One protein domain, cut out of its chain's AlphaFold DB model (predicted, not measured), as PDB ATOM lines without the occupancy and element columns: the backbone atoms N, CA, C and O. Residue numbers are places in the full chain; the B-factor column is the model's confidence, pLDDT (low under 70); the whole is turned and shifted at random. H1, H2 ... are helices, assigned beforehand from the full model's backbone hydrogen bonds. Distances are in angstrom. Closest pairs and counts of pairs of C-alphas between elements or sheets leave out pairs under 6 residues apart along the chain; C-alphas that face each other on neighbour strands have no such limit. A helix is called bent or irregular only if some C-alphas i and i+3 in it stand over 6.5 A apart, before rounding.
ATOM      1  N   PRO A  22      -5.085  -3.763  15.637       98.38
ATOM      2  CA  PRO A  22      -6.462  -4.261  15.599       98.38
ATOM      3  C   PRO A  22      -7.509  -3.142  15.680       98.38
ATOM      4  O   PRO A  22      -8.511  -3.176  14.966       98.38
ATOM      5  N   GLY A  23      -7.284  -2.142  16.541       98.25
ATOM      6  CA  GLY A  23      -8.181  -0.994  16.675       98.25
ATOM      7  C   GLY A  23      -8.206  -0.130  15.415       98.25
ATOM      8  O   GLY A  23      -9.279   0.277  14.972       98.25
ATOM      9  N   LEU A  24      -7.041   0.088  14.806       98.56
ATOM     10  CA  LEU A  24      -6.888   0.865  13.577       98.56
ATOM     11  C   LEU A  24      -7.577   0.203  12.373       98.56
ATOM     12  O   LEU A  24      -8.297   0.866  11.627       98.56
ATOM     13  N   PHE A  25      -7.451  -1.116  12.221       98.62
ATOM     14  CA  PHE A  25      -8.159  -1.835  11.158       98.62
ATOM     15  C   PHE A  25      -9.665  -1.860  11.382       98.62
ATOM     16  O   PHE A  25     -10.427  -1.730  10.428       98.62
ATOM     17  N   ASN A  26     -10.114  -1.952  12.638       98.06
ATOM     18  CA  ASN A  26     -11.534  -1.857  12.949       98.06
ATOM     19  C   ASN A  26     -12.123  -0.499  12.533       98.06
ATOM     20  O   ASN A  26     -13.177  -0.473  11.901       98.06
ATOM     21  N   ILE A  27     -11.449   0.619  12.833       97.75
ATOM     22  CA  ILE A  27     -11.952   1.941  12.426       97.75
ATOM     23  C   ILE A  27     -11.912   2.139  10.909       97.75
ATOM     24  O   ILE A  27     -12.843   2.726  10.369       97.75
ATOM     25  N   LEU A  28     -10.897   1.621  10.209       98.44
ATOM     26  CA  LEU A  28     -10.826   1.690   8.748       98.44
ATOM     27  C   LEU A  28     -11.982   0.912   8.109       98.44
ATOM     28  O   LEU A  28     -12.681   1.413   7.232       98.44
ATOM     29  N   ASN A  29     -12.230  -0.296   8.603       98.06
ATOM     30  CA  ASN A  29     -13.325  -1.143   8.155       98.06
ATOM     31  C   ASN A  29     -14.702  -0.515   8.400       98.06
ATOM     32  O   ASN A  29     -15.565  -0.558   7.522       98.06
ATOM     33  N   GLN A  30     -14.906   0.089   9.573       97.69
ATOM     34  CA  GLN A  30     -16.127   0.832   9.879       97.69
ATOM     35  C   GLN A  30     -16.266   2.064   8.984       97.69
ATOM     36  O   GLN A  30     -17.331   2.283   8.415       97.69
ATOM     37  N   PHE A  31     -15.192   2.833   8.798       97.94
ATOM     38  CA  PHE A  31     -15.185   3.982   7.900       97.94
ATOM     39  C   PHE A  31     -15.571   3.583   6.470       97.94
ATOM     40  O   PHE A  31     -16.463   4.196   5.888       97.94
ATOM     41  N   ASN A  32     -14.999   2.500   5.935       97.56
ATOM     42  CA  ASN A  32     -15.369   1.986   4.618       97.56
ATOM     43  C   ASN A  32     -16.833   1.512   4.549       97.56
ATOM     44  O   ASN A  32     -17.488   1.635   3.518       97.56
ATOM     45  N   GLN A  33     -17.367   0.954   5.640       96.75
ATOM     46  CA  GLN A  33     -18.766   0.533   5.707       96.75
ATOM     47  C   GLN A  33     -19.736   1.720   5.741       96.75
ATOM     48  O   GLN A  33     -20.766   1.665   5.070       96.75
ATOM     49  N   TYR A  34     -19.440   2.754   6.529       96.25
ATOM     50  CA  TYR A  34     -20.327   3.904   6.702       96.25
ATOM     51  C   TYR A  34     -20.179   4.959   5.604       96.25
ATOM     52  O   TYR A  34     -21.139   5.674   5.326       96.25
ATOM     53  N   GLY A  35     -19.015   5.029   4.960       94.75
ATOM     54  CA  GLY A  35     -18.751   5.883   3.809       94.75
ATOM     55  C   GLY A  35     -18.157   7.253   4.145       94.75
ATOM     56  O   GLY A  35     -18.044   7.679   5.297       94.75
ATOM     57  N   GLU A  36     -17.775   7.965   3.082       95.56
ATOM     58  CA  GLU A  36     -17.025   9.231   3.113       95.56
ATOM     59  C   GLU A  36     -17.711  10.362   3.898       95.56
ATOM     60  O   GLU A  36     -17.039  11.207   4.489       95.56
ATOM     61  N   ASN A  37     -19.042  10.359   3.994       97.25
ATOM     62  CA  ASN A  37     -19.798  11.314   4.813       97.25
ATOM     63  C   ASN A  37     -19.468  11.219   6.317       97.25
ATOM     64  O   ASN A  37     -19.728  12.167   7.055       97.25
ATOM     65  N   THR A  38     -18.876  10.111   6.776       97.50
ATOM     66  CA  THR A  38     -18.437   9.922   8.169       97.50
ATOM     67  C   THR A  38     -16.965  10.270   8.417       97.50
ATOM     68  O   THR A  38     -16.514  10.227   9.567       97.50
ATOM     69  N   ARG A  39     -16.213  10.677   7.379       97.50
ATOM     70  CA  ARG A  39     -14.756  10.915   7.441       97.50
ATOM     71  C   ARG A  39     -14.340  11.813   8.597       97.50
ATOM     72  O   ARG A  39     -13.405  11.481   9.318       97.50
ATOM     73  N   ALA A  40     -15.041  12.928   8.808       98.00
ATOM     74  CA  ALA A  40     -14.689  13.891   9.852       98.00
ATOM     75  C   ALA A  40     -14.617  13.249  11.251       98.00
ATOM     76  O   ALA A  40     -13.696  13.540  12.013       98.00
ATOM     77  N   GLY A  41     -15.544  12.338  11.568       98.12
ATOM     78  CA  GLY A  41     -15.571  11.631  12.848       98.12
ATOM     79  C   GLY A  41     -14.391  10.673  13.009       98.12
ATOM     80  O   GLY A  41     -13.670  10.744  14.003       98.12
ATOM     81  N   PHE A  42     -14.145   9.826  12.007       98.19
ATOM     82  CA  PHE A  42     -13.046   8.856  12.046       98.19
ATOM     83  C   PHE A  42     -11.665   9.519  12.015       98.19
ATOM     84  O   PHE A  42     -10.782   9.126  12.774       98.19
ATOM     85  N   THR A  43     -11.482  10.573  11.214       98.06
ATOM     86  CA  THR A  43     -10.245  11.367  11.210       98.06
ATOM     87  C   THR A  43     -10.023  12.065  12.552       98.06
ATOM     88  O   THR A  43      -8.897  12.080  13.039       98.06
ATOM     89  N   SER A  44     -11.069  12.623  13.174       98.12
ATOM     90  CA  SER A  44     -10.960  13.227  14.511       98.12
ATOM     91  C   SER A  44     -10.528  12.195  15.557       98.12
ATOM     92  O   SER A  44      -9.587  12.435  16.313       98.12
ATOM     93  N   TYR A  45     -11.141  11.005  15.535       97.88
ATOM     94  CA  TYR A  45     -10.742   9.893  16.392       97.88
ATOM     95  C   TYR A  45      -9.275   9.502  16.173       97.88
ATOM     96  O   TYR A  45      -8.503   9.502  17.128       97.88
ATOM     97  N   TYR A  46      -8.861   9.240  14.929       98.19
ATOM     98  CA  TYR A  46      -7.476   8.880  14.609       98.19
ATOM     99  C   TYR A  46      -6.477   9.939  15.094       98.19
ATOM    100  O   TYR A  46      -5.463   9.607  15.702       98.19
ATOM    101  N   LYS A  47      -6.783  11.227  14.888       96.81
ATOM    102  CA  LYS A  47      -5.925  12.346  15.306       96.81
ATOM    103  C   LYS A  47      -5.810  12.515  16.822       96.81
ATOM    104  O   LYS A  47      -4.894  13.202  17.257       96.81
ATOM    105  N   SER A  48      -6.709  11.915  17.601       97.06
ATOM    106  CA  SER A  48      -6.638  11.900  19.069       97.06
ATOM    107  C   SER A  48      -5.763  10.778  19.640       97.06
ATOM    108  O   SER A  48      -5.502  10.760  20.843       97.06
ATOM    109  N   LEU A  49      -5.325   9.836  18.800       98.00
ATOM    110  CA  LEU A  49      -4.408   8.770  19.197       98.00
ATOM    111  C   LEU A  49      -2.966   9.301  19.255       98.00
ATOM    112  O   LEU A  49      -2.612  10.135  18.418       98.00
ATOM    113  N   PRO A  50      -2.113   8.788  20.161       98.31
ATOM    114  CA  PRO A  50      -0.694   9.127  20.177       98.31
ATOM    115  C   PRO A  50      -0.011   8.818  18.847       98.31
ATOM    116  O   PRO A  50      -0.156   7.720  18.306       98.31
ATOM    117  N   LYS A  51       0.743   9.784  18.331       97.62
ATOM    118  CA  LYS A  51       1.496   9.700  17.075       97.62
ATOM    119  C   LYS A  51       3.002   9.657  17.288       97.62
ATOM    120  O   LYS A  51       3.726   9.336  16.351       97.62
ATOM    121  N   THR A  52       3.459   9.996  18.490       98.00
ATOM    122  CA  THR A  52       4.866   9.946  18.897       98.00
ATOM    123  C   THR A  52       5.020   9.164  20.196       98.00
ATOM    124  O   THR A  52       4.067   9.014  20.967       98.00
ATOM    125  N   GLN A  53       6.232   8.671  20.443       97.75
ATOM    126  CA  GLN A  53       6.537   7.940  21.669       97.75
ATOM    127  C   GLN A  53       6.309   8.812  22.916       97.75
ATOM    128  O   GLN A  53       5.742   8.350  23.900       97.75
ATOM    129  N   GLU A  54       6.637  10.104  22.835       97.88
ATOM    130  CA  GLU A  54       6.394  11.074  23.908       97.88
ATOM    131  C   GLU A  54       4.897  11.230  24.224       97.88
ATOM    132  O   GLU A  54       4.502  11.269  25.389       97.88
ATOM    133  N   GLU A  55       4.038  11.313  23.202       98.19
ATOM    134  CA  GLU A  55       2.584  11.377  23.395       98.19
ATOM    135  C   GLU A  55       2.035  10.086  24.012       98.19
ATOM    136  O   GLU A  55       1.146  10.137  24.865       98.19
ATOM    137  N   LEU A  56       2.575   8.932  23.604       97.50
ATOM    138  CA  LEU A  56       2.176   7.634  24.136       97.50
ATOM    139  C   LEU A  56       2.555   7.523  25.616       97.50
ATOM    140  O   LEU A  56       1.705   7.189  26.439       97.50
ATOM    141  N   GLU A  57       3.781   7.894  25.977       96.69
ATOM    142  CA  GLU A  57       4.252   7.929  27.365       96.69
ATOM    143  C   GLU A  57       3.422   8.888  28.225       96.69
ATOM    144  O   GLU A  57       2.932   8.509  29.292       96.69
ATOM    145  N   LYS A  58       3.172  10.111  27.732       97.38
ATOM    146  CA  LYS A  58       2.323  11.106  28.410       97.38
ATOM    147  C   LYS A  58       0.894  10.623  28.635       97.38
ATOM    148  O   LYS A  58       0.254  11.055  29.591       97.38
ATOM    149  N   SER A  59       0.385   9.742  27.773       95.81
ATOM    150  CA  SER A  59      -0.958   9.179  27.926       95.81
ATOM    151  C   SER A  59      -1.090   8.246  29.137       95.81
ATOM    152  O   SER A  59      -2.210   7.999  29.588       95.81
ATOM    153  N   GLY A  60       0.027   7.706  29.650       95.31
ATOM    154  CA  GLY A  60       0.043   6.703  30.718       95.31
ATOM    155  C   GLY A  60      -0.596   5.366  30.324       95.31
ATOM    156  O   GLY A  60      -0.979   4.585  31.194       95.31
ATOM    157  N   ARG A  61      -0.775   5.115  29.022       94.69
ATOM    158  CA  ARG A  61      -1.431   3.927  28.467       94.69
ATOM    159  C   ARG A  61      -0.535   3.268  27.428       94.69
ATOM    160  O   ARG A  61       0.196   3.933  26.707       94.69
ATOM    161  N   GLU A  62      -0.669   1.956  27.302       93.38
ATOM    162  CA  GLU A  62       0.072   1.156  26.328       93.38
ATOM    163  C   GLU A  62      -0.836   0.703  25.181       93.38
ATOM    164  O   GLU A  62      -2.044   0.532  25.366       93.38
ATOM    165  N   ASN A  63      -0.246   0.433  24.012       93.94
ATOM    166  CA  ASN A  63      -0.944  -0.146  22.856       93.94
ATOM    167  C   ASN A  63      -2.192   0.650  22.432       93.94
ATOM    168  O   ASN A  63      -3.230   0.071  22.103       93.94
ATOM    169  N   ILE A  64      -2.103   1.983  22.482       97.12
ATOM    170  CA  ILE A  64      -3.135   2.910  21.991       97.12
ATOM    171  C   ILE A  64      -2.638   3.792  20.839       97.12
ATOM    172  O   ILE A  64      -3.372   4.667  20.387       97.12
ATOM    173  N   GLY A  65      -1.400   3.588  20.395       97.50
ATOM    174  CA  GLY A  65      -0.753   4.402  19.381       97.50
ATOM    175  C   GLY A  65      -1.390   4.269  18.002       97.50
ATOM    176  O   GLY A  65      -1.982   3.240  17.656       97.50
ATOM    177  N   SER A  66      -1.258   5.334  17.218       98.12
ATOM    178  CA  SER A  66      -1.700   5.402  15.830       98.12
ATOM    179  C   SER A  66      -0.727   4.681  14.889       98.12
ATOM    180  O   SER A  66       0.322   4.184  15.303       98.12
ATOM    181  N   ALA A  67      -1.049   4.648  13.593       98.12
ATOM    182  CA  ALA A  67      -0.159   4.069  12.589       98.12
ATOM    183  C   ALA A  67       1.150   4.867  12.413       98.12
ATOM    184  O   ALA A  67       2.108   4.339  11.856       98.12
ATOM    185  N   ASN A  68       1.226   6.108  12.912       98.19
ATOM    186  CA  ASN A  68       2.435   6.936  12.853       98.19
ATOM    187  C   ASN A  68       3.619   6.344  13.636       98.19
ATOM    188  O   ASN A  68       4.756   6.674  13.318       98.19
ATOM    189  N   LEU A  69       3.357   5.483  14.623       98.25
ATOM    190  CA  LEU A  69       4.398   4.808  15.403       98.25
ATOM    191  C   LEU A  69       4.946   3.551  14.716       98.25
ATOM    192  O   LEU A  69       5.930   2.983  15.170       98.25
ATOM    193  N   CYS A  70       4.318   3.071  13.639       98.31
ATOM    194  CA  CYS A  70       4.787   1.866  12.964       98.31
ATOM    195  C   CYS A  70       6.143   2.115  12.289       98.31
ATOM    196  O   CYS A  70       6.240   2.915  11.359       98.31
ATOM    197  N   VAL A  71       7.166   1.366  12.707       98.12
ATOM    198  CA  VAL A  71       8.518   1.393  12.117       98.12
ATOM    199  C   VAL A  71       8.781   0.235  11.151       98.12
ATOM    200  O   VAL A  71       9.929  -0.026  10.809       98.12
ATOM    201  N   GLN A  72       7.732  -0.478  10.719       98.19
ATOM    202  CA  GLN A  72       7.841  -1.607   9.782       98.19
ATOM    203  C   GLN A  72       8.728  -2.762  10.307       98.19
ATOM    204  O   GLN A  72       9.427  -3.418   9.544       98.19
ATOM    205  N   CYS A  73       8.707  -3.035  11.621       97.88
ATOM    206  CA  CYS A  73       9.571  -4.061  12.228       97.88
ATOM    207  C   CYS A  73       9.183  -5.513  11.886       97.88
ATOM    208  O   CYS A  73      10.029  -6.397  11.952       97.88
ATOM    209  N   GLY A  74       7.916  -5.772  11.545       97.25
ATOM    210  CA  GLY A  74       7.433  -7.107  11.169       97.25
ATOM    211  C   GLY A  74       7.031  -8.039  12.325       97.25
ATOM    212  O   GLY A  74       6.389  -9.052  12.067       97.25
ATOM    213  N   ASP A  75       7.265  -7.685  13.596       97.31
ATOM    214  CA  ASP A  75       6.950  -8.522  14.783       97.31
ATOM    215  C   ASP A  75       5.492  -9.007  14.885       97.31
ATOM    216  O   ASP A  75       5.157  -9.939  15.622       97.31
ATOM    217  N   CYS A  76       4.585  -8.308  14.212       98.25
ATOM    218  CA  CYS A  76       3.159  -8.593  14.203       98.25
ATOM    219  C   CYS A  76       2.762  -9.684  13.195       98.25
ATOM    220  O   CYS A  76       1.704 -10.289  13.378       98.25
ATOM    221  N   LEU A  77       3.592  -9.946  12.178       97.94
ATOM    222  CA  LEU A  77       3.282 -10.836  11.055       97.94
ATOM    223  C   LEU A  77       3.120 -12.287  11.518       97.94
ATOM    224  O   LEU A  77       2.068 -12.886  11.312       97.94
ATOM    225  N   GLU A  78       4.101 -12.818  12.253       96.38
ATOM    226  CA  GLU A  78       4.062 -14.197  12.770       96.38
ATOM    227  C   GLU A  78       2.927 -14.431  13.781       96.38
ATOM    228  O   GLU A  78       2.485 -15.559  13.997       96.38
ATOM    229  N   LYS A  79       2.429 -13.358  14.404       97.44
ATOM    230  CA  LYS A  79       1.365 -13.408  15.413       97.44
ATOM    231  C   LYS A  79      -0.037 -13.342  14.807       97.44
ATOM    232  O   LYS A  79      -1.009 -13.592  15.517       97.44
ATOM    233  N   CYS A  80      -0.175 -12.940  13.542       98.19
ATOM    234  CA  CYS A  80      -1.471 -12.736  12.907       98.19
ATOM    235  C   CYS A  80      -2.010 -14.054  12.321       98.19
ATOM    236  O   CYS A  80      -1.491 -14.517  11.306       98.19
ATOM    237  N   PRO A  81      -3.094 -14.649  12.863       97.50
ATOM    238  CA  PRO A  81      -3.614 -15.906  12.323       97.50
ATOM    239  C   PRO A  81      -4.286 -15.754  10.950       97.50
ATOM    240  O   PRO A  81      -4.544 -16.748  10.282       97.50
ATOM    241  N   GLN A  82      -4.577 -14.523  10.529       97.19
ATOM    242  CA  GLN A  82      -5.153 -14.184   9.227       97.19
ATOM    243  C   GLN A  82      -4.082 -13.826   8.194       97.19
ATOM    244  O   GLN A  82      -4.443 -13.496   7.070       97.19
ATOM    245  N   GLN A  83      -2.797 -13.876   8.574       97.06
ATOM    246  CA  GLN A  83      -1.665 -13.577   7.692       97.06
ATOM    247  C   GLN A  83      -1.813 -12.213   6.996       97.06
ATOM    248  O   GLN A  83      -1.572 -12.074   5.803       97.06
ATOM    249  N   ILE A  84      -2.284 -11.216   7.750       98.19
ATOM    250  CA  ILE A  84      -2.416  -9.844   7.263       98.19
ATOM    251  C   ILE A  84      -1.018  -9.233   7.209       98.19
ATOM    252  O   ILE A  84      -0.282  -9.318   8.195       98.19
ATOM    253  N   GLU A  85      -0.701  -8.541   6.116       98.06
ATOM    254  CA  GLU A  85       0.483  -7.681   6.005       98.06
ATOM    255  C   GLU A  85       0.269  -6.399   6.824       98.06
ATOM    256  O   GLU A  85       0.074  -5.301   6.313       98.06
ATOM    257  N   ILE A  86       0.224  -6.559   8.153       98.62
ATOM    258  CA  ILE A  86      -0.129  -5.506   9.116       98.62
ATOM    259  C   ILE A  86       0.665  -4.208   8.887       98.62
ATOM    260  O   ILE A  86       0.050  -3.144   8.978       98.62
ATOM    261  N   PRO A  87       1.985  -4.236   8.623       98.56
ATOM    262  CA  PRO A  87       2.743  -3.013   8.382       98.56
ATOM    263  C   PRO A  87       2.274  -2.233   7.141       98.56
ATOM    264  O   PRO A  87       2.137  -1.011   7.228       98.56
ATOM    265  N   ASP A  88       1.954  -2.919   6.043       98.56
ATOM    266  CA  ASP A  88       1.451  -2.301   4.807       98.56
ATOM    267  C   ASP A  88       0.050  -1.719   5.026       98.56
ATOM    268  O   ASP A  88      -0.243  -0.573   4.682       98.56
ATOM    269  N   GLU A  89      -0.815  -2.468   5.712       98.62
ATOM    270  CA  GLU A  89      -2.162  -2.006   6.048       98.62
ATOM    271  C   GLU A  89      -2.144  -0.777   6.974       98.62
ATOM    272  O   GLU A  89      -3.001   0.106   6.884       98.62
ATOM    273  N   LEU A  90      -1.157  -0.677   7.873       98.69
ATOM    274  CA  LEU A  90      -0.963   0.510   8.709       98.69
ATOM    275  C   LEU A  90      -0.533   1.731   7.886       98.69
ATOM    276  O   LEU A  90      -0.939   2.849   8.213       98.69
ATOM    277  N   GLU A  91       0.233   1.548   6.810       98.50
ATOM    278  CA  GLU A  91       0.549   2.640   5.889       98.50
ATOM    279  C   GLU A  91      -0.710   3.154   5.178       98.50
ATOM    280  O   GLU A  91      -0.937   4.371   5.144       98.50
ATOM    281  N   SER A  92      -1.585   2.251   4.725       98.44
ATOM    282  CA  SER A  92      -2.904   2.599   4.177       98.44
ATOM    283  C   SER A  92      -3.744   3.385   5.190       98.44
ATOM    284  O   SER A  92      -4.272   4.454   4.870       98.44
ATOM    285  N   VAL A  93      -3.811   2.928   6.448       98.50
ATOM    286  CA  VAL A  93      -4.496   3.643   7.543       98.50
ATOM    287  C   VAL A  93      -3.939   5.059   7.716       98.50
ATOM    288  O   VAL A  93      -4.717   6.018   7.777       98.50
ATOM    289  N   ARG A  94      -2.607   5.210   7.786       98.44
ATOM    290  CA  ARG A  94      -1.954   6.520   7.931       98.44
ATOM    291  C   ARG A  94      -2.330   7.430   6.768       98.44
ATOM    292  O   ARG A  94      -2.759   8.557   6.990       98.44
ATOM    293  N   ALA A  95      -2.221   6.950   5.538       98.44
ATOM    294  CA  ALA A  95      -2.503   7.755   4.361       98.44
ATOM    295  C   ALA A  95      -3.985   8.172   4.271       98.44
ATOM    296  O   ALA A  95      -4.304   9.302   3.895       98.44
ATOM    297  N   ILE A  96      -4.911   7.300   4.671       98.50
ATOM    298  CA  ILE A  96      -6.347   7.600   4.647       98.50
ATOM    299  C   ILE A  96      -6.716   8.651   5.703       98.50
ATOM    300  O   ILE A  96      -7.445   9.600   5.393       98.50
ATOM    301  N   PHE A  97      -6.227   8.513   6.940       98.12
ATOM    302  CA  PHE A  97      -6.651   9.380   8.047       98.12
ATOM    303  C   PHE A  97      -5.762  10.606   8.286       98.12
ATOM    304  O   PHE A  97      -6.271  11.619   8.772       98.12
ATOM    305  N   GLU A  98      -4.479  10.551   7.922       95.75
ATOM    306  CA  GLU A  98      -3.536  11.663   8.077       95.75
ATOM    307  C   GLU A  98      -3.422  12.501   6.799       95.75
ATOM    308  O   GLU A  98      -3.522  13.726   6.859       95.75
ATOM    309  N   GLU A  99      -3.280  11.848   5.641       96.56
ATOM    310  CA  GLU A  99      -3.102  12.515   4.338       96.56
ATOM    311  C   GLU A  99      -4.433  12.737   3.597       96.56
ATOM    312  O   GLU A  99      -4.477  13.433   2.584       96.56
ATOM    313  N   GLY A 100      -5.537  12.177   4.103       96.44
ATOM    314  CA  GLY A 100      -6.871  12.359   3.530       96.44
ATOM    315  C   GLY A 100      -7.121  11.567   2.244       96.44
ATOM    316  O   GLY A 100      -8.050  11.905   1.506       96.44
ATOM    317  N   LYS A 101      -6.330  10.522   1.970       98.06
ATOM    318  CA  LYS A 101      -6.537   9.649   0.804       98.06
ATOM    319  C   LYS A 101      -7.844   8.861   0.908       98.06
ATOM    320  O   LYS A 101      -8.443   8.728   1.988       98.06
ATOM    321  N   LYS A 102      -8.327   8.368  -0.231       97.19
ATOM    322  CA  LYS A 102      -9.555   7.573  -0.299       97.19
ATOM    323  C   LYS A 102      -9.234   6.107  -0.066       97.19
ATOM    324  O   LYS A 102      -8.167   5.632  -0.428       97.19
ATOM    325  N   VAL A 103     -10.196   5.376   0.495       96.81
ATOM    326  CA  VAL A 103     -10.067   3.919   0.675       96.81
ATOM    327  C   VAL A 103      -9.845   3.224  -0.677       96.81
ATOM    328  O   VAL A 103      -9.011   2.335  -0.779       96.81
ATOM    329  N   THR A 104     -10.504   3.705  -1.735       96.31
ATOM    330  CA  THR A 104     -10.390   3.192  -3.114       96.31
ATOM    331  C   THR A 104      -9.015   3.372  -3.755       96.31
ATOM    332  O   THR A 104      -8.784   2.862  -4.845       96.31
ATOM    333  N   ASP A 105      -8.120   4.145  -3.136       96.56
ATOM    334  CA  ASP A 105      -6.750   4.299  -3.632       96.56
ATOM    335  C   ASP A 105      -5.877   3.084  -3.241       96.56
ATOM    336  O   ASP A 105      -4.771   2.938  -3.758       96.56
ATOM    337  N   PHE A 106      -6.376   2.221  -2.344       95.81
ATOM    338  CA  PHE A 106      -5.668   1.070  -1.771       95.81
ATOM    339  C   PHE A 106      -6.395  -0.270  -1.973       95.81
ATOM    340  O   PHE A 106      -5.727  -1.300  -2.039       95.81
TER     341      PHE A 106
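This is residues 22 to 106 of the 107 residues of the protein "4Fe-4S ferredoxin-type domain-containing protein" of archaeon (UniProt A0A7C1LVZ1). A helical hairpin, H1 and H2, is crossed by H4; small H3 lies apart beyond H2, and a long loop, residues 60 to 85, leads from H3 to H4, with residues 78 to 83 sticking out. The printed part has 85 residues with four named helices, H1 to H4, and is all helix. It is compact: radius of gyration of the C-alphas 13.0 A, spans 32 by 31 by 18 A.

Start at H1, residues 22 to 34; its residues 27 to 31 alone touch residues 38 to 42 of H2, residues 36 to 47, closest at C-alphas 31 and 42, 6.7 A, at a shallow tilt of 20 degrees, opposite ways. Residues 89 to 93 of H4, residues 86 to 97, touch H1, closest at C-alphas 93 and 28, 6.7 A, at a steep 48 degrees. Phe 97 alone touches H2, its C-alpha 5.2 A from that of Thr 43. H3, residues 53 to 59, touches no helix. Every O i to N i+4 pair is within hydrogen-bond range in H1, H3 and H4, and 6 of 8 in H2.

Find C-alpha 22 at (-6.462, -4.261, 15.599), where H1 begins its 18.4 A. H2, 16.8 A, is irregular, with C-alphas 37 and 40 7.6 A apart. H3 measures 9.8 A; H4, 16.3 A, ends at (-6.651, 9.380, 8.047).

The printed part has no cut, the link from H3 to H4 is long, and no printed residue is under 70 in pLDDT.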